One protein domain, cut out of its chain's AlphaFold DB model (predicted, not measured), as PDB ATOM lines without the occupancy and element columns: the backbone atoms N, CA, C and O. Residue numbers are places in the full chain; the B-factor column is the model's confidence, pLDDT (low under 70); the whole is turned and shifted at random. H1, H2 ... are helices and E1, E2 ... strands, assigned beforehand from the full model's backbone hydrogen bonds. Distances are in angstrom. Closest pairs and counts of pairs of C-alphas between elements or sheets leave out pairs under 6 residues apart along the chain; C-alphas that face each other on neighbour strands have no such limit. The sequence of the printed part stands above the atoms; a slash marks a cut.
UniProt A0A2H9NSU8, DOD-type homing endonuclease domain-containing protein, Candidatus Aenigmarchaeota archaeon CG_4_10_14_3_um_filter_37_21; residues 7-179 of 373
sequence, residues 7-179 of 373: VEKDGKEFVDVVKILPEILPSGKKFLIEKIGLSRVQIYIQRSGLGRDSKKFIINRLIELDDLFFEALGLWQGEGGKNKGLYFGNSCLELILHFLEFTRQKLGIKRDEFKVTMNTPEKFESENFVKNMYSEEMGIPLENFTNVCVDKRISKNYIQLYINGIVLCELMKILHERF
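AT A GLANCE: This is residues 7 to 179 of the 373 residues of the protein "DOD-type homing endonuclease domain-containing protein" of Candidatus Aenigmarchaeota archaeon CG_4_10_14_3_um_filter_37_21 (UniProt A0A2H9NSU8). The domain is roughly a T: its stem is the sheet E7, E10, E8, E9 with H3 and H4 over one face, and across one end of the stem stands a narrow wall of two small sheets, E3, E4, E5 and E1, E2, E6, set end to end where E5 runs on into E6. H5 fills the corner between stem and wall, over E4, and H2 stands beside E7. The printed part has 173 residues, with five named helices and ten named strands in the order E1 E2 H1 E3 E4 E5 E6 H2 E7 H3 E8 H4 E9 E10 H5; the class is mixed, helices and strands. The stem's sheet is mixed, the small ones antiparallel. The whole is compact, with a radius of gyration of the C-alphas of 17.4 A and spans of 50 by 47 by 27 A.

IN THESE COORDINATES: In the largest sheet, E7 is residues 85 to 90, from C-alpha 85 at (6.396, 47.288, -12.904), E10 158 to 164, 19.1 A long, E8 115 to 120, and E9 145 to 150. H3 is residues 93 to 107, 20.1 A, H4 127 to 138, 16.3 A, and H2 67 to 79, 17.9 A. E3 is residues 30 to 36, E4 40 to 46, 19.2 A, and E5 57 to 60. E1 is residues 7 to 9, from C-alpha 7 at (-10.062, 35.353, -30.380), E2 12 to 16, E6 62 to 64, and H1 17 to 20. H5, residues 166 to 179, 19.9 A, ends at C-alpha 179 (2.251, 31.780, -24.586).

HOW THE PARTS SIT: E7 and E10 are antiparallel, with N 88 and O 161 3.0 A apart, within hydrogen-bond range. E10 and E8 are antiparallel, with N 117 and O 160 at 2.9 A; E8 and E9 are parallel, with N 146 and O 116 at 2.8 A. E8, H4, E9 form a strand-helix-strand unit, two parallel neighbour strands with a helix between, and E7, H3, E8 a split one, with E10 between its strands; both crossovers are right-handed. H3 and H4 lie on the same face, in two layers of helices and sheet, at heights over the sheet of 10.0 A and 9.6 A. H2 touches H3 at a steep tilt of 61 degrees, C-alphas 72 and 99 being closest at 5.9 A. E3, E4, E5 form a meander, each strand the antiparallel neighbour of the one before, with N 34 and O 42 at 2.9 A and N 43 and O 57 at 2.8 A. E2 pairs antiparallel with E1, N 9 and O 12 at 2.9 A, and with E6, N 15 and O 63 at 2.8 A. H5 lies over E4, the closest C-alphas being those of Tyr 44 and Val 167, 5.6 A apart; with residues 174 to 178 it only just touches H1, with 3 pairs of C-alphas within 8 A, those of Ile 20 and Leu 175 closest at 7.5 A. In H2, H3, H4 and H5 every O i to N i+4 pair is within hydrogen-bond range; H1 is too short for one.

THE WHOLE: The two C-alphas farthest apart, those of Asp 10 and Glu 122, are 52.2 A apart. The printed part has no cut and no long link. Its mean pLDDT is 96.0, and no printed residue is under 70.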
ATOM      1  N   VAL A   7      -8.902  34.946 -29.592       96.81
ATOM      2  CA  VAL A   7     -10.062  35.353 -30.380       96.81
ATOM      3  C   VAL A   7      -9.582  35.668 -31.788       96.81
ATOM      4  O   VAL A   7      -8.613  36.405 -31.958       96.81
ATOM      5  N   GLU A   8     -10.267  35.139 -32.793       96.44
ATOM      6  CA  GLU A   8     -10.021  35.487 -34.190       96.44
ATOM      7  C   GLU A   8     -10.958  36.613 -34.625       96.44
ATOM      8  O   GLU A   8     -12.157  36.599 -34.332       96.44
ATOM      9  N   LYS A   9     -10.408  37.609 -35.321       95.75
ATOM     10  CA  LYS A   9     -11.168  38.711 -35.909       95.75
ATOM     11  C   LYS A   9     -10.479  39.177 -37.187       95.75
ATOM     12  O   LYS A   9      -9.281  39.428 -37.175       95.75
ATOM     13  N   ASP A  10     -11.233  39.296 -38.276       95.00
ATOM     14  CA  ASP A  10     -10.736  39.796 -39.568       95.00
ATOM     15  C   ASP A  10      -9.477  39.050 -40.067       95.00
ATOM     16  O   ASP A  10      -8.542  39.650 -40.594       95.00
ATOM     17  N   GLY A  11      -9.424  37.727 -39.850       94.81
ATOM     18  CA  GLY A  11      -8.287  36.878 -40.234       94.81
ATOM     19  C   GLY A  11      -7.034  37.030 -39.362       94.81
ATOM     20  O   GLY A  11      -5.980  36.509 -39.719       94.81
ATOM     21  N   LYS A  12      -7.131  37.739 -38.233       96.75
ATOM     22  CA  LYS A  12      -6.042  37.957 -37.275       96.75
ATOM     23  C   LYS A  12      -6.371  37.333 -35.925       96.75
ATOM     24  O   LYS A  12      -7.526  37.328 -35.495       96.75
ATOM     25  N   GLU A  13      -5.342  36.851 -35.237       97.44
ATOM     26  CA  GLU A  13      -5.457  36.304 -33.887       97.44
ATOM     27  C   GLU A  13      -5.174  37.388 -32.840       97.44
ATOM     28  O   GLU A  13      -4.225  38.166 -32.947       97.44
ATOM     29  N   PHE A  14      -5.991  37.413 -31.792       98.19
ATOM     30  CA  PHE A  14      -5.863  38.324 -30.664       98.19
ATOM     31  C   PHE A  14      -5.923  37.547 -29.358       98.19
ATOM     32  O   PHE A  14      -6.662  36.573 -29.249       98.19
ATOM     33  N   VAL A  15      -5.236  38.023 -28.326       97.88
ATOM     34  CA  VAL A  15      -5.526  37.619 -26.951       97.88
ATOM     35  C   VAL A  15      -6.492  38.589 -26.292       97.88
ATOM     36  O   VAL A  15      -6.292  39.802 -26.337       97.88
ATOM     37  N   ASP A  16      -7.534  38.049 -25.659       97.69
ATOM     38  CA  ASP A  16      -8.430  38.807 -24.787       97.69
ATOM     39  C   ASP A  16      -7.847  38.848 -23.372       97.69
ATOM     40  O   ASP A  16      -7.839  37.848 -22.647       97.69
ATOM     41  N   VAL A  17      -7.379  40.030 -22.969       97.12
ATOM     42  CA  VAL A  17      -6.803  40.302 -21.646       97.12
ATOM     43  C   VAL A  17      -7.743  39.862 -20.519       97.12
ATOM     44  O   VAL A  17      -7.280  39.338 -19.510       97.12
ATOM     45  N   VAL A  18      -9.061  40.000 -20.703       96.12
ATOM     46  CA  VAL A  18     -10.061  39.585 -19.703       96.12
ATOM     47  C   VAL A  18     -10.031  38.073 -19.477       96.12
ATOM     48  O   VAL A  18     -10.292  37.618 -18.371       96.12
ATOM     49  N   LYS A  19      -9.729  37.294 -20.521       96.00
ATOM     50  CA  LYS A  19      -9.765  35.828 -20.479       96.00
ATOM     51  C   LYS A  19      -8.436  35.202 -20.065       96.00
ATOM     52  O   LYS A  19      -8.430  34.102 -19.523       96.00
ATOM     53  N   ILE A  20      -7.310  35.850 -20.371       95.81
ATOM     54  CA  ILE A  20      -5.982  35.292 -20.071       95.81
ATOM     55  C   ILE A  20      -5.553  35.519 -18.616       95.81
ATOM     56  O   ILE A  20      -4.803  34.713 -18.055       95.81
ATOM     57  N   LEU A  21      -6.014  36.615 -18.011       95.06
ATOM     58  CA  LEU A  21      -5.682  36.976 -16.642       95.06
ATOM     59  C   LEU A  21      -6.462  36.104 -15.645       95.06
ATOM     60  O   LEU A  21      -7.675  35.955 -15.783       95.06
ATOM     61  N   PRO A  22      -5.797  35.532 -14.627       93.88
ATOM     62  CA  PRO A  22      -6.477  34.802 -13.569       93.88
ATOM     63  C   PRO A  22      -7.146  35.775 -12.592       93.88
ATOM     64  O   PRO A  22      -6.619  36.853 -12.327       93.88
ATOM     65  N   GLU A  23      -8.253  35.363 -11.975       92.94
ATOM     66  CA  GLU A  23      -8.902  36.153 -10.916       92.94
ATOM     67  C   GLU A  23      -8.026  36.273  -9.658       92.94
ATOM     68  O   GLU A  23      -8.035  37.299  -8.976       92.94
ATOM     69  N   ILE A  24      -7.248  35.229  -9.349       93.19
ATOM     70  CA  ILE A  24      -6.377  35.147  -8.172       93.19
ATOM     71  C   ILE A  24      -4.962  34.778  -8.623       93.19
ATOM     72  O   ILE A  24      -4.749  33.787  -9.322       93.19
ATOM     73  N   LEU A  25      -3.980  35.578  -8.214       89.94
ATOM     74  CA  LEU A  25      -2.562  35.313  -8.455       89.94
ATOM     75  C   LEU A  25      -2.037  34.216  -7.514       89.94
ATOM     76  O   LEU A  25      -2.569  34.067  -6.415       89.94
ATOM     77  N   PRO A  26      -0.910  33.546  -7.836       87.31
ATOM     78  CA  PRO A  26      -0.266  32.589  -6.924       87.31
ATOM     79  C   PRO A  26       0.052  33.167  -5.534       87.31
ATOM     80  O   PRO A  26       0.109  32.446  -4.547       87.31
ATOM     81  N   SER A  27       0.213  34.491  -5.442       86.50
ATOM     82  CA  SER A  27       0.392  35.211  -4.173       86.50
ATOM     83  C   SER A  27      -0.887  35.383  -3.333       86.50
ATOM     84  O   SER A  27      -0.837  36.032  -2.291       86.50
ATOM     85  N   GLY A  28      -2.040  34.892  -3.797       88.62
ATOM     86  CA  GLY A  28      -3.354  35.048  -3.159       88.62
ATOM     87  C   GLY A  28      -4.037  36.403  -3.395       88.62
ATOM     88  O   GLY A  28      -5.170  36.608  -2.967       88.62
ATOM     89  N   LYS A  29      -3.377  37.346  -4.078       90.62
ATOM     90  CA  LYS A  29      -3.955  38.660  -4.413       90.62
ATOM     91  C   LYS A  29      -4.940  38.546  -5.574       90.62
ATOM     92  O   LYS A  29      -4.702  37.770  -6.500       90.62
ATOM     93  N   LYS A  30      -5.995  39.365  -5.557       93.81
ATOM     94  CA  LYS A  30      -7.007  39.384  -6.620       93.81
ATOM     95  C   LYS A  30      -6.600  40.320  -7.752       93.81
ATOM     96  O   LYS A  30      -6.218  41.463  -7.501       93.81
ATOM     97  N   PHE A  31      -6.701  39.837  -8.982       94.44
ATOM     98  CA  PHE A  31      -6.558  40.648 -10.182       94.44
ATOM     99  C   PHE A  31      -7.947  41.147 -10.580       94.44
ATOM    100  O   PHE A  31      -8.845  40.351 -10.843       94.44
ATOM    101  N   LEU A  32      -8.145  42.462 -10.586       96.12
ATOM    102  CA  LEU A  32      -9.422  43.074 -10.933       96.12
ATOM    103  C   LEU A  32      -9.350  43.688 -12.324       96.12
ATOM    104  O   LEU A  32      -8.356  44.321 -12.694       96.12
ATOM    105  N   ILE A  33     -10.418  43.467 -13.089       96.44
ATOM    106  CA  ILE A  33     -10.548  43.886 -14.480       96.44
ATOM    107  C   ILE A  33     -11.906  44.558 -14.646       96.44
ATOM    108  O   ILE A  33     -12.951  43.924 -14.521       96.44
ATOM    109  N   GLU A  34     -11.887  45.844 -14.963       96.81
ATOM    110  CA  GLU A  34     -13.075  46.644 -15.249       96.81
ATOM    111  C   GLU A  34     -13.090  46.967 -16.747       96.81
ATOM    112  O   GLU A  34     -12.135  47.528 -17.285       96.81
ATOM    113  N   LYS A  35     -14.156  46.601 -17.463       96.38
ATOM    114  CA  LYS A  35     -14.270  46.914 -18.897       96.38
ATOM    115  C   LYS A  35     -14.530  48.408 -19.086       96.38
ATOM    116  O   LYS A  35     -15.455  48.948 -18.487       96.38
ATOM    117  N   ILE A  36     -13.754  49.053 -19.957       95.75
ATOM    118  CA  ILE A  36     -13.948  50.450 -20.363       95.75
ATOM    119  C   ILE A  36     -14.324  50.449 -21.844       95.75
ATOM    120  O   ILE A  36     -13.473  50.404 -22.735       95.75
ATOM    121  N   GLY A  37     -15.629  50.449 -22.110       93.25
ATOM    122  CA  GLY A  37     -16.154  50.259 -23.460       93.25
ATOM    123  C   GLY A  37     -15.811  48.877 -24.034       93.25
ATOM    124  O   GLY A  37     -15.672  47.895 -23.303       93.25
ATOM    125  N   LEU A  38     -15.702  48.792 -25.364       91.69
ATOM    126  CA  LEU A  38     -15.485  47.521 -26.071       91.69
ATOM    127  C   LEU A  38     -14.004  47.136 -26.217       91.69
ATOM    128  O   LEU A  38     -13.686  45.946 -26.245       91.69
ATOM    129  N   SER A  39     -13.109  48.123 -26.312       95.44
ATOM    130  CA  SER A  39     -11.708  47.932 -26.717       95.44
ATOM    131  C   SER A  39     -10.688  48.098 -25.592       95.44
ATOM    132  O   SER A  39      -9.531  47.716 -25.776       95.44
ATOM    133  N   ARG A  40     -11.078  48.642 -24.434       98.06
ATOM    134  CA  ARG A  40     -10.170  48.925 -23.316       98.06
ATOM    135  C   ARG A  40     -10.623  48.232 -22.036       98.06
ATOM    136  O   ARG A  40     -11.806  47.960 -21.827       98.06
ATOM    137  N   VAL A  41      -9.663  47.964 -21.164       98.00
ATOM    138  CA  VAL A  41      -9.892  47.465 -19.806       98.00
ATOM    139  C   VAL A  41      -9.029  48.242 -18.826       98.00
ATOM    140  O   VAL A  41      -7.890  48.586 -19.136       98.00
ATOM    141  N   GLN A  42      -9.566  48.509 -17.646       98.19
ATOM    142  CA  GLN A  42      -8.807  48.965 -16.496       98.19
ATOM    143  C   GLN A  42      -8.428  47.768 -15.634       98.19
ATOM    144  O   GLN A  42      -9.283  46.971 -15.260       98.19
ATOM    145  N   ILE A  43      -7.143  47.658 -15.319       97.75
ATOM    146  CA  ILE A  43      -6.584  46.567 -14.527       97.75
ATOM    147  C   ILE A  43      -5.873  47.085 -13.283       97.75
ATOM    148  O   ILE A  43      -5.213  48.130 -13.313       97.75
ATOM    149  N   TYR A  44      -5.994  46.337 -12.188       97.25
ATOM    150  CA  TYR A  44      -5.238  46.542 -10.954       97.25
ATOM    151  C   TYR A  44      -5.258  45.285 -10.076       97.25
ATOM    152  O   TYR A  44      -6.068  44.383 -10.264       97.25
ATOM    153  N   ILE A  45      -4.345  45.221  -9.110       95.50
ATOM    154  CA  ILE A  45      -4.278  44.153  -8.114       95.50
ATOM    155  C   ILE A  45      -4.832  44.693  -6.798       95.50
ATOM    156  O   ILE A  45      -4.275  45.638  -6.228       95.50
ATOM    157  N   GLN A  46      -5.899  44.061  -6.316       93.44
ATOM    158  CA  GLN A  46      -6.493  44.352  -5.018       93.44
ATOM    159  C   GLN A  46      -5.658  43.716  -3.906       93.44
ATOM    160  O   GLN A  46      -5.268  42.542  -3.989       93.44
ATOM    161  N   ARG A  47      -5.381  44.473  -2.842       84.06
ATOM    162  CA  ARG A  47      -4.739  43.914  -1.644       84.06
ATOM    163  C   ARG A  47      -5.761  43.235  -0.735       84.06
ATOM    164  O   ARG A  47      -6.898  43.664  -0.612       84.06
ATOM    165  N   SER A  48      -5.315  42.195  -0.039       75.69
ATOM    166  CA  SER A  48      -6.107  41.425   0.925       75.69
ATOM    167  C   SER A  48      -6.091  41.992   2.360       75.69
ATOM    168  O   SER A  48      -6.526  41.308   3.277       75.69
ATOM    169  N   GLY A  49      -5.594  43.218   2.592       76.88
ATOM    170  CA  GLY A  49      -5.441  43.802   3.940       76.88
ATOM    171  C   GLY A  49      -5.244  45.326   3.943       76.88
ATOM    172  O   GLY A  49      -5.548  45.976   2.951       76.88
ATOM    173  N   LEU A  50      -4.682  45.896   5.025       73.94
ATOM    174  CA  LEU A  50      -4.563  47.352   5.316       73.94
ATOM    175  C   LEU A  50      -3.661  48.184   4.364       73.94
ATOM    176  O   LEU A  50      -3.241  49.291   4.693       73.94
ATOM    177  N   GLY A  51      -3.313  47.664   3.188       77.06
ATOM    178  CA  GLY A  51      -2.517  48.386   2.197       77.06
ATOM    179  C   GLY A  51      -3.362  49.041   1.114       77.06
ATOM    180  O   GLY A  51      -4.518  48.691   0.917       77.06
ATOM    181  N   ARG A  52      -2.743  49.942   0.347       85.75
ATOM    182  CA  ARG A  52      -3.354  50.476  -0.874       85.75
ATOM    183  C   ARG A  52      -3.293  49.443  -1.999       85.75
ATOM    184  O   ARG A  52      -2.307  48.705  -2.110       85.75
ATOM    185  N   ASP A  53      -4.327  49.431  -2.829       92.75
ATOM    186  CA  ASP A  53      -4.344  48.700  -4.093       92.75
ATOM    187  C   ASP A  53      -3.199  49.148  -5.008       92.75
ATOM    188  O   ASP A  53      -2.612  50.224  -4.837       92.75
ATOM    189  N   SER A  54      -2.856  48.318  -5.996       94.25
ATOM    190  CA  SER A  54      -1.881  48.746  -6.997       94.25
ATOM    191  C   SER A  54      -2.410  49.931  -7.807       94.25
ATOM    192  O   SER A  54      -3.618  50.106  -7.969       94.25
ATOM    193  N   LYS A  55      -1.497  50.695  -8.415       96.00
ATOM    194  CA  LYS A  55      -1.861  51.681  -9.439       96.00
ATOM    195  C   LYS A  55      -2.738  51.017 -10.513       96.00
ATOM    196  O   LYS A  55      -2.441  49.899 -10.943       96.00
ATOM    197  N   LYS A  56      -3.809  51.713 -10.898       97.38
ATOM    198  CA  LYS A  56      -4.737  51.321 -11.963       97.38
ATOM    199  C   LYS A  56      -4.150  51.691 -13.321       97.38
ATOM    200  O   LYS A  56      -3.574  52.769 -13.460       97.38
ATOM    201  N   PHE A  57      -4.309  50.811 -14.303       98.00
ATOM    202  CA  PHE A  57      -3.867  51.048 -15.677       98.00
ATOM    203  C   PHE A  57      -4.982  50.735 -16.652       98.00
ATOM    204  O   PHE A  57      -5.618  49.692 -16.540       98.00
ATOM    205  N   ILE A  58      -5.190  51.621 -17.621       98.25
ATOM    206  CA  ILE A  58      -6.114  51.390 -18.726       98.25
ATOM    207  C   ILE A  58      -5.294  50.867 -19.898       98.25
ATOM    208  O   ILE A  58      -4.448  51.592 -20.408       98.25
ATOM    209  N   ILE A  59      -5.574  49.658 -20.368       98.38
ATOM    210  CA  ILE A  59      -4.863  49.020 -21.483       98.38
ATOM    211  C   ILE A  59      -5.832  48.527 -22.557       98.38
ATOM    212  O   ILE A  59      -7.051  48.514 -22.358       98.38
ATOM    213  N   ASN A  60      -5.296  48.141 -23.710       98.50
ATOM    214  CA  ASN A  60      -6.068  47.451 -24.737       98.50
ATOM    215  C   ASN A  60      -6.579  46.107 -24.212       98.50
ATOM    216  O   ASN A  60      -5.850  45.352 -23.575       98.50
ATOM    217  N   ARG A  61      -7.846  45.808 -24.502       97.88
ATOM    218  CA  ARG A  61      -8.462  44.519 -24.177       97.88
ATOM    219  C   ARG A  61      -7.972  43.411 -25.103       97.88
ATOM    220  O   ARG A  61      -7.695  42.313 -24.641       97.88
ATOM    221  N   LEU A  62      -7.953  43.695 -26.401       98.19
ATOM    222  CA  LEU A  62      -7.534  42.759 -27.434       98.19
ATOM    223  C   LEU A  62      -6.121  43.130 -27.868       98.19
ATOM    224  O   LEU A  62      -5.890  44.264 -28.288       98.19
ATOM    225  N   ILE A  63      -5.199  42.181 -27.760       98.31
ATOM    226  CA  ILE A  63      -3.809  42.348 -28.185       98.31
ATOM    227  C   ILE A  63      -3.567  41.421 -29.371       98.31
ATOM    228  O   ILE A  63      -3.692  40.209 -29.233       98.31
ATOM    229  N   GLU A  64      -3.251  41.990 -30.531       98.38
ATOM    230  CA  GLU A  64      -2.943  41.224 -31.746       98.38
ATOM    231  C   GLU A  64      -1.669  40.390 -31.560       98.38
ATOM    232  O   GLU A  64      -0.669  40.903 -31.054       98.38
ATOM    233  N   LEU A  65      -1.719  39.122 -31.974       98.25
ATOM    234  CA  LEU A  65      -0.641  38.136 -31.860       98.25
ATOM    235  C   LEU A  65       0.222  38.112 -33.132       98.25
ATOM    236  O   LEU A  65       0.203  37.149 -33.894       98.25
ATOM    237  N   ASP A  66       0.965  39.190 -33.362       98.38
ATOM    238  CA  ASP A  66       1.852  39.371 -34.516       98.38
ATOM    239  C   ASP A  66       3.343  39.376 -34.130       98.38
ATOM    240  O   ASP A  66       3.707  39.189 -32.964       98.38
ATOM    241  N   ASP A  67       4.216  39.606 -35.116       98.62
ATOM    242  CA  ASP A  67       5.667  39.690 -34.922       98.62
ATOM    243  C   ASP A  67       6.035  40.674 -33.803       98.62
ATOM    244  O   ASP A  67       6.762  40.294 -32.889       98.62
ATOM    245  N   LEU A  68       5.460  41.886 -33.807       98.75
ATOM    246  CA  LEU A  68       5.742  42.916 -32.800       98.75
ATOM    247  C   LEU A  68       5.403  42.440 -31.379       98.75
ATOM    248  O   LEU A  68       6.143  42.724 -30.437       98.75
ATOM    249  N   PHE A  69       4.291  41.718 -31.198       98.75
ATOM    250  CA  PHE A  69       3.940  41.152 -29.895       98.75
ATOM    251  C   PHE A  69       4.992  40.147 -29.412       98.75
ATOM    252  O   PHE A  69       5.476  40.250 -28.281       98.75
ATOM    253  N   PHE A  70       5.362  39.181 -30.254       98.75
ATOM    254  CA  PHE A  70       6.273  38.109 -29.854       98.75
ATOM    255  C   PHE A  70       7.730  38.575 -29.739       98.75
ATOM    256  O   PHE A  70       8.412  38.166 -28.799       98.75
ATOM    257  N   GLU A  71       8.193  39.468 -30.616       98.81
ATOM    258  CA  GLU A  71       9.508  40.116 -30.521       98.81
ATOM    259  C   GLU A  71       9.654  40.875 -29.206       98.81
ATOM    260  O   GLU A  71      10.623  40.672 -28.472       98.81
ATOM    261  N   ALA A  72       8.668  41.703 -28.858       98.62
ATOM    262  CA  ALA A  72       8.698  42.471 -27.623       98.62
ATOM    263  C   ALA A  72       8.576  41.592 -26.373       98.62
ATOM    264  O   ALA A  72       9.201  41.889 -25.354       98.62
ATOM    265  N   LEU A  73       7.820  40.491 -26.443       98.50
ATOM    266  CA  LEU A  73       7.752  39.520 -25.353       98.50
ATOM    267  C   LEU A  73       9.105  38.825 -25.137       98.50
ATOM    268  O   LEU A  73       9.534  38.674 -23.995       98.50
ATOM    269  N   GLY A  74       9.799  38.452 -26.219       98.31
ATOM    270  CA  GLY A  74      11.155  37.897 -26.166       98.31
ATOM    271  C   GLY A  74      12.187  38.902 -25.642       98.31
ATOM    272  O   GLY A  74      12.997  38.563 -24.779       98.31
ATOM    273  N   LEU A  75      12.108  40.156 -26.097       97.88
ATOM    274  CA  LEU A  75      12.926  41.272 -25.611       97.88
ATOM    275  C   LEU A  75      12.735  41.513 -24.112       97.88
ATOM    276  O   LEU A  75      13.712  41.593 -23.369       97.88
ATOM    277  N   TRP A  76      11.482  41.608 -23.660       98.12
ATOM    278  CA  TRP A  76      11.156  41.799 -22.248       98.12
ATOM    279  C   TRP A  76      11.577  40.597 -21.400       98.12
ATOM    280  O   TRP A  76      12.012  40.768 -20.263       98.12
ATOM    281  N   GLN A  77      11.506  39.377 -21.934       97.12
ATOM    282  CA  GLN A  77      11.979  38.209 -21.199       97.12
ATOM    283  C   GLN A  77      13.495  38.249 -20.948       97.12
ATOM    284  O   GLN A  77      13.918  37.805 -19.877       97.12
ATOM    285  N   GLY A  78      14.293  38.775 -21.882       96.12
ATOM    286  CA  GLY A  78      15.734  38.970 -21.687       96.12
ATOM    287  C   GLY A  78      16.059  40.178 -20.801       96.12
ATOM    288  O   GLY A  78      16.569  40.034 -19.697       96.12
ATOM    289  N   GLU A  79      15.670  41.378 -21.233       96.06
ATOM    290  CA  GLU A  79      16.140  42.654 -20.651       96.06
ATOM    291  C   GLU A  79      15.092  43.362 -19.765       96.06
ATOM    292  O   GLU A  79      15.312  44.456 -19.240       96.06
ATOM    293  N   GLY A  80      13.904  42.776 -19.610       96.75
ATOM    294  CA  GLY A  80      12.804  43.368 -18.857       96.75
ATOM    295  C   GLY A  80      12.907  43.162 -17.346       96.75
ATOM    296  O   GLY A  80      13.297  42.108 -16.840       96.75
ATOM    297  N   GLY A  81      12.481  44.170 -16.582       94.50
ATOM    298  CA  GLY A  81      12.394  44.060 -15.124       94.50
ATOM    299  C   GLY A  81      11.157  43.276 -14.677       94.50
ATOM    300  O   GLY A  81      10.037  43.604 -15.062       94.50
ATOM    301  N   LYS A  82      11.349  42.278 -13.803       93.62
ATOM    302  CA  LYS A  82      10.314  41.297 -13.401       93.62
ATOM    303  C   LYS A  82       9.740  41.500 -11.985       93.62
ATOM    304  O   LYS A  82       9.085  40.604 -11.452       93.62
ATOM    305  N   ASN A  83       9.974  42.661 -11.361       91.50
ATOM    306  CA  ASN A  83       9.735  42.834  -9.916       91.50
ATOM    307  C   ASN A  83       8.743  43.932  -9.507       91.50
ATOM    308  O   ASN A  83       8.000  43.726  -8.554       91.50
ATOM    309  N   LYS A  84       8.757  45.117 -10.131       90.88
ATOM    310  CA  LYS A  84       8.039  46.301  -9.597       90.88
ATOM    311  C   LYS A  84       7.036  46.932 -10.569       90.88
ATOM    312  O   LYS A  84       6.230  47.771 -10.169       90.88
ATOM    313  N   GLY A  85       7.075  46.554 -11.841       95.19
ATOM    314  CA  GLY A  85       6.396  47.288 -12.904       95.19
ATOM    315  C   GLY A  85       6.885  46.894 -14.286       95.19
ATOM    316  O   GLY A  85       7.561  45.877 -14.426       95.19
ATOM    317  N   LEU A  86       6.540  47.696 -15.286       97.56
ATOM    318  CA  LEU A  86       7.002  47.492 -16.651       97.56
ATOM    319  C   LEU A  86       8.317  48.250 -16.833       97.56
ATOM    320  O   LEU A  86       8.316  49.477 -16.874       97.56
ATOM    321  N   TYR A  87       9.426  47.516 -16.887       97.38
ATOM    322  CA  TYR A  87      10.766  48.064 -17.088       97.38
ATOM    323  C   TYR A  87      11.391  47.414 -18.310       97.38
ATOM    324  O   TYR A  87      11.224  46.208 -18.506       97.38
ATOM    325  N   PHE A  88      12.156  48.191 -19.060       98.25
ATOM    326  CA  PHE A  88      12.997  47.705 -20.143       98.25
ATOM    327  C   PHE A  88      14.213  48.614 -20.254       98.25
ATOM    328  O   PHE A  88      14.062  49.836 -20.230       98.25
ATOM    329  N   GLY A  89      15.408  48.035 -20.334       97.56
ATOM    330  CA  GLY A  89      16.630  48.812 -20.473       97.56
ATOM    331  C   GLY A  89      17.550  48.250 -21.542       97.56
ATOM    332  O   GLY A  89      17.654  47.041 -21.717       97.56
ATOM    333  N   ASN A  90      18.195  49.134 -22.295       98.06
ATOM    334  CA  ASN A  90      19.148  48.748 -23.323       98.06
ATOM    335  C   ASN A  90      20.071  49.914 -23.700       98.06
ATOM    336  O   ASN A  90      19.761  51.081 -23.463       98.06
ATOM    337  N   SER A  91      21.206  49.592 -24.323       97.06
ATOM    338  CA  SER A  91      22.102  50.592 -24.929       97.06
ATOM    339  C   SER A  91      21.811  50.844 -26.414       97.06
ATOM    340  O   SER A  91      22.348  51.779 -27.004       97.06
ATOM    341  N   CYS A  92      20.973  50.010 -27.035       97.81
ATOM    342  CA  CYS A  92      20.529  50.135 -28.418       97.81
ATOM    343  C   CYS A  92      19.187  50.875 -28.467       97.81
ATOM    344  O   CYS A  92      18.164  50.334 -28.038       97.81
ATOM    345  N   LEU A  93      19.181  52.093 -29.009       97.81
ATOM    346  CA  LEU A  93      17.984  52.927 -29.099       97.81
ATOM    347  C   LEU A  93      16.878  52.278 -29.938       97.81
ATOM    348  O   LEU A  93      15.708  52.364 -29.590       97.81
ATOM    349  N   GLU A  94      17.229  51.570 -31.005       98.31
ATOM    350  CA  GLU A  94      16.278  50.892 -31.885       98.31
ATOM    351  C   GLU A  94      15.458  49.843 -31.127       98.31
ATOM    352  O   GLU A  94      14.255  49.723 -31.351       98.31
ATOM    353  N   LEU A  95      16.070  49.141 -30.165       98.44
ATOM    354  CA  LEU A  95      15.356  48.198 -29.301       98.44
ATOM    355  C   LEU A  95      14.438  48.920 -28.308       98.44
ATOM    356  O   LEU A  95      13.337  48.445 -28.033       98.44
ATOM    357  N   ILE A  96      14.864  50.080 -27.798       98.56
ATOM    358  CA  ILE A  96      14.041  50.939 -26.935       98.56
ATOM    359  C   ILE A  96      12.804  51.431 -27.699       98.56
ATOM    360  O   ILE A  96      11.683  51.299 -27.208       98.56
ATOM    361  N   LEU A  97      12.987  51.937 -28.920       98.69
ATOM    362  CA  LEU A  97      11.904  52.395 -29.791       98.69
ATOM    363  C   LEU A  97      10.960  51.252 -30.174       98.69
ATOM    364  O   LEU A  97       9.744  51.434 -30.149       98.69
ATOM    365  N   HIS A  98      11.503  50.070 -30.465       98.69
ATOM    366  CA  HIS A  98      10.714  48.875 -30.747       98.69
ATOM    367  C   HIS A  98       9.846  48.469 -29.544       98.69
ATOM    368  O   HIS A  98       8.650  48.212 -29.691       98.69
ATOM    369  N   PHE A  99      10.405  48.495 -28.330       98.62
ATOM    370  CA  PHE A  99       9.647  48.224 -27.109       98.62
ATOM    371  C   PHE A  99       8.579  49.297 -26.828       98.62
ATOM    372  O   PHE A  99       7.441  48.967 -26.481       98.62
ATOM    373  N   LEU A 100       8.892  50.583 -27.024       98.75
ATOM    374  CA  LEU A 100       7.908  51.668 -26.921       98.75
ATOM    375  C   LEU A 100       6.762  51.480 -27.918       98.75
ATOM    376  O   LEU A 100       5.602  51.693 -27.568       98.75
ATOM    377  N   GLU A 101       7.064  51.035 -29.134       98.75
ATOM    378  CA  GLU A 101       6.047  50.776 -30.145       98.75
ATOM    379  C   GLU A 101       5.138  49.605 -29.773       98.75
ATOM    380  O   GLU A 101       3.916  49.719 -29.883       98.75
ATOM    381  N   PHE A 102       5.703  48.526 -29.229       98.69
ATOM    382  CA  PHE A 102       4.926  47.443 -28.636       98.69
ATOM    383  C   PHE A 102       3.989  47.956 -27.537       98.69
ATOM    384  O   PHE A 102       2.785  47.713 -27.587       98.69
ATOM    385  N   THR A 103       4.497  48.699 -26.551       98.50
ATOM    386  CA  THR A 103       3.654  49.156 -25.431       98.50
ATOM    387  C   THR A 103       2.548  50.104 -25.896       98.50
ATOM    388  O   THR A 103       1.413  49.999 -25.426       98.50
ATOM    389  N   ARG A 104       2.824  50.940 -26.901       98.62
ATOM    390  CA  ARG A 104       1.840  51.825 -27.532       98.62
ATOM    391  C   ARG A 104       0.785  51.068 -28.327       98.62
ATOM    392  O   ARG A 104      -0.402  51.296 -28.117       98.62
ATOM    393  N   GLN A 105       1.186  50.187 -29.239       98.56
ATOM    394  CA  GLN A 105       0.247  49.496 -30.122       98.56
ATOM    395  C   GLN A 105      -0.492  48.357 -29.416       98.56
ATOM    396  O   GLN A 105      -1.701  48.201 -29.580       98.56
ATOM    397  N   LYS A 106       0.230  47.549 -28.637       98.44
ATOM    398  CA  LYS A 106      -0.284  46.313 -28.037       98.44
ATOM    399  C   LYS A 106      -0.938  46.576 -26.701       98.44
ATOM    400  O   LYS A 106      -2.092  46.209 -26.528       98.44
ATOM    401  N   LEU A 107      -0.265  47.273 -25.789       98.25
ATOM    402  CA  LEU A 107      -0.832  47.573 -24.470       98.25
ATOM    403  C   LEU A 107      -1.663  48.860 -24.468       98.25
ATOM    404  O   LEU A 107      -2.525  49.029 -23.610       98.25
ATOM    405  N   GLY A 108      -1.457  49.754 -25.436       98.12
ATOM    406  CA  GLY A 108      -2.163  51.027 -25.471       98.12
ATOM    407  C   GLY A 108      -1.671  52.020 -24.418       98.12
ATOM    408  O   GLY A 108      -2.471  52.854 -23.986       98.12
ATOM    409  N   ILE A 109      -0.410  51.884 -23.997       98.38
ATOM    410  CA  ILE A 109       0.295  52.744 -23.038       98.38
ATOM    411  C   ILE A 109       1.041  53.823 -23.818       98.38
ATOM    412  O   ILE A 109       1.744  53.532 -24.787       98.38
ATOM    413  N   LYS A 110       0.884  55.080 -23.419       98.12
ATOM    414  CA  LYS A 110       1.508  56.212 -24.105       98.12
ATOM    415  C   LYS A 110       2.951  56.430 -23.641       98.12
ATOM    416  O   LYS A 110       3.349  56.029 -22.551       98.12
ATOM    417  N   ARG A 111       3.751  57.089 -24.486       98.25
ATOM    418  CA  ARG A 111       5.174  57.360 -24.212       98.25
ATOM    419  C   ARG A 111       5.380  58.315 -23.027       98.25
ATOM    420  O   ARG A 111       6.334  58.152 -22.275       98.25
ATOM    421  N   ASP A 112       4.453  59.246 -22.815       98.00
ATOM    422  CA  ASP A 112       4.427  60.178 -21.678       98.00
ATOM    423  C   ASP A 112       4.144  59.502 -20.322       98.00
ATOM    424  O   ASP A 112       4.346  60.112 -19.272       98.00
ATOM    425  N   GLU A 113       3.741  58.229 -20.308       98.12
ATOM    426  CA  GLU A 113       3.575  57.459 -19.071       98.12
ATOM    427  C   GLU A 113       4.900  56.888 -18.542       98.12
ATOM    428  O   GLU A 113       4.988  56.541 -17.359       98.12
ATOM    429  N   PHE A 114       5.929  56.790 -19.391       98.44
ATOM    430  CA  PHE A 114       7.239  56.258 -19.022       98.44
ATOM    431  C   PHE A 114       8.099  57.307 -18.337       98.44
ATOM    432  O   PHE A 114       8.229  58.431 -18.811       98.44
ATOM    433  N   LYS A 115       8.769  56.896 -17.260       98.50
ATOM    434  CA  LYS A 115       9.944  57.587 -16.733       98.50
ATOM    435  C   LYS A 115      11.211  56.972 -17.320       98.50
ATOM    436  O   LYS A 115      11.219  55.795 -17.692       98.50
ATOM    437  N   VAL A 116      12.268  57.772 -17.397       98.56
ATOM    438  CA  VAL A 116      13.535  57.382 -18.019       98.56
ATOM    439  C   VAL A 116      14.678  57.633 -17.052       98.56
ATOM    440  O   VAL A 116      14.843  58.744 -16.558       98.56
ATOM    441  N   THR A 117      15.487  56.606 -16.815       97.75
ATOM    442  CA  THR A 117      16.785  56.733 -16.147       97.75
ATOM    443  C   THR A 117      17.885  56.395 -17.131       97.75
ATOM    444  O   THR A 117      17.729  55.513 -17.975       97.75
ATOM    445  N   MET A 118      19.000  57.110 -17.034       97.75
ATOM    446  CA  MET A 118      20.107  56.978 -17.964       97.75
ATOM    447  C   MET A 118      21.418  56.806 -17.217       97.75
ATOM    448  O   MET A 118      21.694  57.542 -16.268       97.75
ATOM    449  N   ASN A 119      22.232  55.871 -17.693       97.88
ATOM    450  CA  ASN A 119      23.638  55.777 -17.335       97.88
ATOM    451  C   ASN A 119      24.487  56.198 -18.538       97.88
ATOM    452  O   ASN A 119      24.232  55.741 -19.652       97.88
ATOM    453  N   THR A 120      25.495  57.038 -18.322       97.38
ATOM    454  CA  THR A 120      26.418  57.538 -19.356       97.38
ATOM    455  C   THR A 120      27.864  57.155 -19.022       97.38
ATOM    456  O   THR A 120      28.197  57.059 -17.836       97.38
ATOM    457  N   PRO A 121      28.750  56.941 -20.016       96.62
ATOM    458  CA  PRO A 121      30.188  56.853 -19.770       96.62
ATOM    459  C   PRO A 121      30.746  58.139 -19.137       96.62
ATOM    460  O   PRO A 121      30.132  59.203 -19.200       96.62
ATOM    461  N   GLU A 122      31.958  58.057 -18.576       93.94
ATOM    462  CA  GLU A 122      32.646  59.184 -17.913       93.94
ATOM    463  C   GLU A 122      32.850  60.403 -18.824       93.94
ATOM    464  O   GLU A 122      32.835  61.538 -18.357       93.94
ATOM    465  N   LYS A 123      33.015  60.172 -20.128       92.06
ATOM    466  CA  LYS A 123      33.161  61.226 -21.134       92.06
ATOM    467  C   LYS A 123      31.850  61.378 -21.900       92.06
ATOM    468  O   LYS A 123      31.544  60.546 -22.750       92.06
ATOM    469  N   PHE A 124      31.108  62.439 -21.606       93.44
ATOM    470  CA  PHE A 124      29.892  62.840 -22.314       93.44
ATOM    471  C   PHE A 124      29.783  64.370 -22.330       93.44
ATOM    472  O   PHE A 124      30.481  65.037 -21.571       93.44
ATOM    473  N   GLU A 125      28.948  64.923 -23.210       90.31
ATOM    474  CA  GLU A 125      28.863  66.376 -23.419       90.31
ATOM    475  C   GLU A 125      28.300  67.118 -22.201       90.31
ATOM    476  O   GLU A 125      28.999  67.875 -21.535       90.31
ATOM    477  N   SER A 126      27.017  66.911 -21.907       96.00
ATOM    478  CA  SER A 126      26.352  67.428 -20.711       96.00
ATOM    479  C   SER A 126      25.065  66.655 -20.446       96.00
ATOM    480  O   SER A 126      24.506  66.027 -21.349       96.00
ATOM    481  N   GLU A 127      24.569  66.712 -19.210       96.62
ATOM    482  CA  GLU A 127      23.322  66.041 -18.831       96.62
ATOM    483  C   GLU A 127      22.130  66.564 -19.644       96.62
ATOM    484  O   GLU A 127      21.347  65.773 -20.166       96.62
ATOM    485  N   ASN A 128      22.028  67.886 -19.810       97.00
ATOM    486  CA  ASN A 128      20.934  68.511 -20.555       97.00
ATOM    487  C   ASN A 128      20.959  68.129 -22.036       97.00
ATOM    488  O   ASN A 128      19.918  67.788 -22.590       97.00
ATOM    489  N   PHE A 129      22.138  68.146 -22.664       97.06
ATOM    490  CA  PHE A 129      22.279  67.755 -24.065       97.06
ATOM    491  C   PHE A 129      21.817  66.312 -24.291       97.06
ATOM    492  O   PHE A 129      20.977  66.050 -25.150       97.06
ATOM    493  N   VAL A 130      22.314  65.386 -23.466       96.25
ATOM    494  CA  VAL A 130      21.986  63.963 -23.578       96.25
ATOM    495  C   VAL A 130      20.492  63.720 -23.340       96.25
ATOM    496  O   VAL A 130      19.865  63.002 -24.114       96.25
ATOM    497  N   LYS A 131      19.882  64.345 -22.325       97.94
ATOM    498  CA  LYS A 131      18.436  64.206 -22.093       97.94
ATOM    499  C   LYS A 131      17.598  64.743 -23.249       97.94
ATOM    500  O   LYS A 131      16.649  64.075 -23.639       97.94
ATOM    501  N   ASN A 132      17.942  65.910 -23.794       98.25
ATOM    502  CA  ASN A 132      17.202  66.508 -24.906       98.25
ATOM    503  C   ASN A 132      17.241  65.611 -26.145       98.25
ATOM    504  O   ASN A 132      16.186  65.280 -26.675       98.25
ATOM    505  N   MET A 133      18.431  65.136 -26.527       97.50
ATOM    506  CA  MET A 133      18.609  64.211 -27.649       97.50
ATOM    507  C   MET A 133      17.684  62.992 -27.522       97.50
ATOM    508  O   MET A 133      16.886  62.710 -28.411       97.50
ATOM    509  N   TYR A 134      17.731  62.294 -26.384       98.00
ATOM    510  CA  TYR A 134      16.917  61.094 -26.195       98.00
ATOM    511  C   TYR A 134      15.430  61.393 -25.982       98.00
ATOM    512  O   TYR A 134      14.591  60.566 -26.335       98.00
ATOM    513  N   SER A 135      15.076  62.547 -25.416       98.44
ATOM    514  CA  SER A 135      13.685  63.001 -25.314       98.44
ATOM    515  C   SER A 135      13.068  63.172 -26.700       98.44
ATOM    516  O   SER A 135      11.983  62.637 -26.946       98.44
ATOM    517  N   GLU A 136      13.789  63.822 -27.616       98.38
ATOM    518  CA  GLU A 136      13.388  64.005 -29.012       98.38
ATOM    519  C   GLU A 136      13.293  62.665 -29.751       98.38
ATOM    520  O   GLU A 136      12.242  62.341 -30.307       98.38
ATOM    521  N   GLU A 137      14.342  61.840 -29.700       98.25
ATOM    522  CA  GLU A 137      14.384  60.558 -30.412       98.25
ATOM    523  C   GLU A 137      13.327  59.563 -29.911       98.25
ATOM    524  O   GLU A 137      12.664  58.883 -30.701       98.25
ATOM    525  N   MET A 138      13.135  59.472 -28.590       98.31
ATOM    526  CA  MET A 138      12.153  58.565 -27.995       98.31
ATOM    527  C   MET A 138      10.745  59.153 -27.967       98.31
ATOM    528  O   MET A 138       9.796  58.405 -27.730       98.31
ATOM    529  N   GLY A 139      10.558  60.452 -28.211       98.38
ATOM    530  CA  GLY A 139       9.264  61.121 -28.059       98.38
ATOM    531  C   GLY A 139       8.693  60.985 -26.642       98.38
ATOM    532  O   GLY A 139       7.490  60.781 -26.478       98.38
ATOM    533  N   ILE A 140       9.564  61.008 -25.630       98.62
ATOM    534  CA  ILE A 140       9.189  61.013 -24.211       98.62
ATOM    535  C   ILE A 140       9.429  62.430 -23.683       98.62
ATOM    536  O   ILE A 140      10.517  62.957 -23.920       98.62
ATOM    537  N   PRO A 141       8.479  63.047 -22.957       98.50
ATOM    538  CA  PRO A 141       8.656  64.398 -22.430       98.50
ATOM    539  C   PRO A 141       9.895  64.531 -21.535       98.50
ATOM    540  O   PRO A 141      10.207  63.628 -20.754       98.50
ATOM    541  N   LEU A 142      10.601  65.656 -21.632       98.38
ATOM    542  CA  LEU A 142      11.868  65.883 -20.932       98.38
ATOM    543  C   LEU A 142      11.719  65.781 -19.402       98.38
ATOM    544  O   LEU A 142      12.592  65.251 -18.718       98.38
ATOM    545  N   GLU A 143      10.576  66.203 -18.859       98.25
ATOM    546  CA  GLU A 143      10.219  66.118 -17.438       98.25
ATOM    547  C   GLU A 143      10.082  64.679 -16.907       98.25
ATOM    548  O   GLU A 143       9.989  64.442 -15.695       98.25
ATOM    549  N   ASN A 144      10.062  63.688 -17.800       98.50
ATOM    550  CA  ASN A 144      10.064  62.281 -17.430       98.50
ATOM    551  C   ASN A 144      11.470  61.693 -17.262       98.50
ATOM    552  O   ASN A 144      11.586  60.566 -16.769       98.50
ATOM    553  N   PHE A 145      12.522  62.435 -17.613       98.44
ATOM    554  CA  PHE A 145      13.905  62.004 -17.445       98.44
ATOM    555  C   PHE A 145      14.411  62.327 -16.035       98.44
ATOM    556  O   PHE A 145      14.441  63.480 -15.604       98.44
ATOM    557  N   THR A 146      14.855  61.301 -15.309       97.06
ATOM    558  CA  THR A 146      15.555  61.463 -14.028       97.06
ATOM    559  C   THR A 146      16.974  61.985 -14.242       97.06
ATOM    560  O   THR A 146      17.409  62.155 -15.379       97.06
ATOM    561  N   ASN A 147      17.730  62.217 -13.166       95.06
ATOM    562  CA  ASN A 147      19.142  62.591 -13.287       95.06
ATOM    563  C   ASN A 147      19.945  61.527 -14.051       95.06
ATOM    564  O   ASN A 147      19.631  60.333 -13.975       95.06
ATOM    565  N   VAL A 148      20.968  61.976 -14.781       96.12
ATOM    566  CA  VAL A 148      21.894  61.095 -15.503       96.12
ATOM    567  C   VAL A 148      22.977  60.605 -14.544       96.12
ATOM    568  O   VAL A 148      23.650  61.393 -13.884       96.12
ATOM    569  N   CYS A 149      23.166  59.291 -14.478       97.19
ATOM    570  CA  CYS A 149      24.192  58.663 -13.654       97.19
ATOM    571  C   CYS A 149      25.444  58.378 -14.490       97.19
ATOM    572  O   CYS A 149      25.363  57.792 -15.567       97.19
ATOM    573  N   VAL A 150      26.624  58.742 -13.995       96.81
ATOM    574  CA  VAL A 150      27.888  58.390 -14.660       96.81
ATOM    575  C   VAL A 150      28.325  56.992 -14.222       96.81
ATOM    576  O   VAL A 150      28.528  56.756 -13.031       96.81
ATOM    577  N   ASP A 151      28.514  56.072 -15.169       95.56
ATOM    578  CA  ASP A 151      29.066  54.736 -14.927       95.56
ATOM    579  C   ASP A 151      30.338  54.537 -15.763       95.56
ATOM    580  O   ASP A 151      30.319  54.512 -16.991       95.56
ATOM    581  N   LYS A 152      31.483  54.373 -15.093       94.69
ATOM    582  CA  LYS A 152      32.785  54.210 -15.763       94.69
ATOM    583  C   LYS A 152      32.953  52.850 -16.449       94.69
ATOM    584  O   LYS A 152      33.917  52.651 -17.181       94.69
ATOM    585  N   ARG A 153      32.058  51.892 -16.186       95.19
ATOM    586  CA  ARG A 153      32.137  50.517 -16.708       95.19
ATOM    587  C   ARG A 153      31.475  50.363 -18.073       95.19
ATOM    588  O   ARG A 153      31.692  49.349 -18.732       95.19
ATOM    589  N   ILE A 154      30.658  51.331 -18.487       94.25
ATOM    590  CA  ILE A 154      29.963  51.310 -19.776       94.25
ATOM    591  C   ILE A 154      30.705  52.175 -20.793       94.25
ATOM    592  O   ILE A 154      31.310  53.187 -20.460       94.25
ATOM    593  N   SER A 155      30.648  51.763 -22.055       94.12
ATOM    594  CA  SER A 155      31.229  52.495 -23.188       94.12
ATOM    595  C   SER A 155      30.186  53.243 -24.018       94.12
ATOM    596  O   SER A 155      30.537  53.955 -24.956       94.12
ATOM    597  N   LYS A 156      28.903  53.059 -23.700       95.44
ATOM    598  CA  LYS A 156      27.751  53.640 -24.390       95.44
ATOM    599  C   LYS A 156      26.695  54.011 -23.367       95.44
ATOM    600  O   LYS A 156      26.628  53.374 -22.317       95.44
ATOM    601  N   ASN A 157      25.856  54.982 -23.707       96.69
ATOM    602  CA  ASN A 157      24.679  55.303 -22.912       96.69
ATOM    603  C   ASN A 157      23.797  54.062 -22.754       96.69
ATOM    604  O   ASN A 157      23.569  53.319 -23.710       96.69
ATOM    605  N   TYR A 158      23.305  53.847 -21.542       97.50
ATOM    606  CA  TYR A 158      22.333  52.815 -21.227       97.50
ATOM    607  C   TYR A 158      21.063  53.490 -20.729       97.50
ATOM    608  O   TYR A 158      21.095  54.245 -19.756       97.50
ATOM    609  N   ILE A 159      19.952  53.214 -21.400       98.06
ATOM    610  CA  ILE A 159      18.652  53.813 -21.110       98.06
ATOM    611  C   ILE A 159      17.799  52.763 -20.429       98.06
ATOM    612  O   ILE A 159      17.729  51.630 -20.895       98.06
ATOM    613  N   GLN A 160      17.113  53.151 -19.363       98.12
ATOM    614  CA  GLN A 160      16.119  52.331 -18.695       98.12
ATOM    615  C   GLN A 160      14.778  53.060 -18.684       98.12
ATOM    616  O   GLN A 160      14.603  54.073 -18.005       98.12
ATOM    617  N   LEU A 161      13.818  52.507 -19.415       98.25
ATOM    618  CA  LEU A 161      12.422  52.908 -19.378       98.25
ATOM    619  C   LEU A 161      11.720  52.220 -18.216       98.25
ATOM    620  O   LEU A 161      11.924  51.023 -17.983       98.25
ATOM    621  N   TYR A 162      10.850  52.946 -17.516       97.88
ATOM    622  CA  TYR A 162      10.043  52.334 -16.474       97.88
ATOM    623  C   TYR A 162       8.688  52.982 -16.215       97.88
ATOM    624  O   TYR A 162       8.524  54.201 -16.213       97.88
ATOM    625  N   ILE A 163       7.728  52.119 -15.887       97.75
ATOM    626  CA  ILE A 163       6.432  52.463 -15.309       97.75
ATOM    627  C   ILE A 163       6.269  51.662 -14.021       97.75
ATOM    628  O   ILE A 163       6.175  50.431 -14.032       97.75
ATOM    629  N   ASN A 164       6.193  52.365 -12.890       96.19
ATOM    630  CA  ASN A 164       5.899  51.741 -11.602       96.19
ATOM    631  C   ASN A 164       4.451  51.228 -11.611       96.19
ATOM    632  O   ASN A 164       3.507  52.017 -11.687       96.19
ATOM    633  N   GLY A 165       4.267  49.909 -11.531       94.56
ATOM    634  CA  GLY A 165       2.960  49.294 -11.738       94.56
ATOM    635  C   GLY A 165       3.021  47.776 -11.734       94.56
ATOM    636  O   GLY A 165       3.016  47.160 -12.794       94.56
ATOM    637  N   ILE A 166       3.055  47.167 -10.546       94.88
ATOM    638  CA  ILE A 166       3.182  45.708 -10.380       94.88
ATOM    639  C   ILE A 166       2.170  44.907 -11.217       94.88
ATOM    640  O   ILE A 166       2.520  43.857 -11.739       94.88
ATOM    641  N   VAL A 167       0.958  45.433 -11.427       96.81
ATOM    642  CA  VAL A 167      -0.066  44.808 -12.278       96.81
ATOM    643  C   VAL A 167       0.390  44.621 -13.733       96.81
ATOM    644  O   VAL A 167       0.114  43.580 -14.318       96.81
ATOM    645  N   LEU A 168       1.148  45.567 -14.299       97.62
ATOM    646  CA  LEU A 168       1.706  45.442 -15.651       97.62
ATOM    647  C   LEU A 168       2.819  44.392 -15.704       97.62
ATOM    648  O   LEU A 168       2.917  43.642 -16.669       97.62
ATOM    649  N   CYS A 169       3.639  44.310 -14.653       97.00
ATOM    650  CA  CYS A 169       4.660  43.272 -14.546       97.00
ATOM    651  C   CYS A 169       4.029  41.875 -14.509       97.00
ATOM    652  O   CYS A 169       4.486  40.974 -15.206       97.00
ATOM    653  N   GLU A 170       2.989  41.694 -13.692       97.19
ATOM    654  CA  GLU A 170       2.278  40.419 -13.587       97.19
ATOM    655  C   GLU A 170       1.549  40.078 -14.889       97.19
ATOM    656  O   GLU A 170       1.619  38.935 -15.330       97.19
ATOM    657  N   LEU A 171       0.946  41.065 -15.566       97.50
ATOM    658  CA  LEU A 171       0.391  40.875 -16.908       97.50
ATOM    659  C   LEU A 171       1.447  40.318 -17.874       97.50
ATOM    660  O   LEU A 171       1.191  39.301 -18.511       97.50
ATOM    661  N   MET A 172       2.634  40.929 -17.962       98.06
ATOM    662  CA  MET A 172       3.694  40.454 -18.863       98.06
ATOM    663  C   MET A 172       4.168  39.033 -18.524       98.06
ATOM    664  O   MET A 172       4.346  38.225 -19.434       98.06
ATOM    665  N   LYS A 173       4.302  38.693 -17.233       97.25
ATOM    666  CA  LYS A 173       4.618  37.320 -16.793       97.25
ATOM    667  C   LYS A 173       3.546  36.324 -17.223       97.25
ATOM    668  O   LYS A 173       3.870  35.261 -17.737       97.25
ATOM    669  N   ILE A 174       2.273  36.669 -17.023       96.81
ATOM    670  CA  ILE A 174       1.141  35.813 -17.390       96.81
ATOM    671  C   ILE A 174       1.090  35.620 -18.904       96.81
ATOM    672  O   ILE A 174       0.914  34.491 -19.355       96.81
ATOM    673  N   LEU A 175       1.271  36.691 -19.684       97.38
ATOM    674  CA  LEU A 175       1.368  36.606 -21.140       97.38
ATOM    675  C   LEU A 175       2.493  35.641 -21.532       97.38
ATOM    676  O   LEU A 175       2.238  34.668 -22.233       97.38
ATOM    677  N   HIS A 176       3.712  35.857 -21.031       96.94
ATOM    678  CA  HIS A 176       4.861  35.001 -21.327       96.94
ATOM    679  C   HIS A 176       4.597  33.526 -21.013       96.94
ATOM    680  O   HIS A 176       4.720  32.676 -21.896       96.94
ATOM    681  N   GLU A 177       4.137  33.229 -19.799       95.56
ATOM    682  CA  GLU A 177       3.934  31.855 -19.347       95.56
ATOM    683  C   GLU A 177       2.819  31.143 -20.128       95.56
ATOM    684  O   GLU A 177       2.971  30.001 -20.566       95.56
ATOM    685  N   ARG A 178       1.702  31.834 -20.390       95.50
ATOM    686  CA  ARG A 178       0.582  31.283 -21.171       95.50
ATOM    687  C   ARG A 178       0.953  31.058 -22.635       95.50
ATOM    688  O   ARG A 178       0.471  30.098 -23.241       95.50
ATOM    689  N   PHE A 179       1.807  31.911 -23.202       97.00
ATOM    690  CA  PHE A 179       2.251  31.780 -24.586       97.00
ATOM    691  C   PHE A 179       3.430  30.826 -24.769       97.00
ATOM    692  O   PHE A 179       3.608  30.350 -25.886       97.00
TER     693      PHE A 179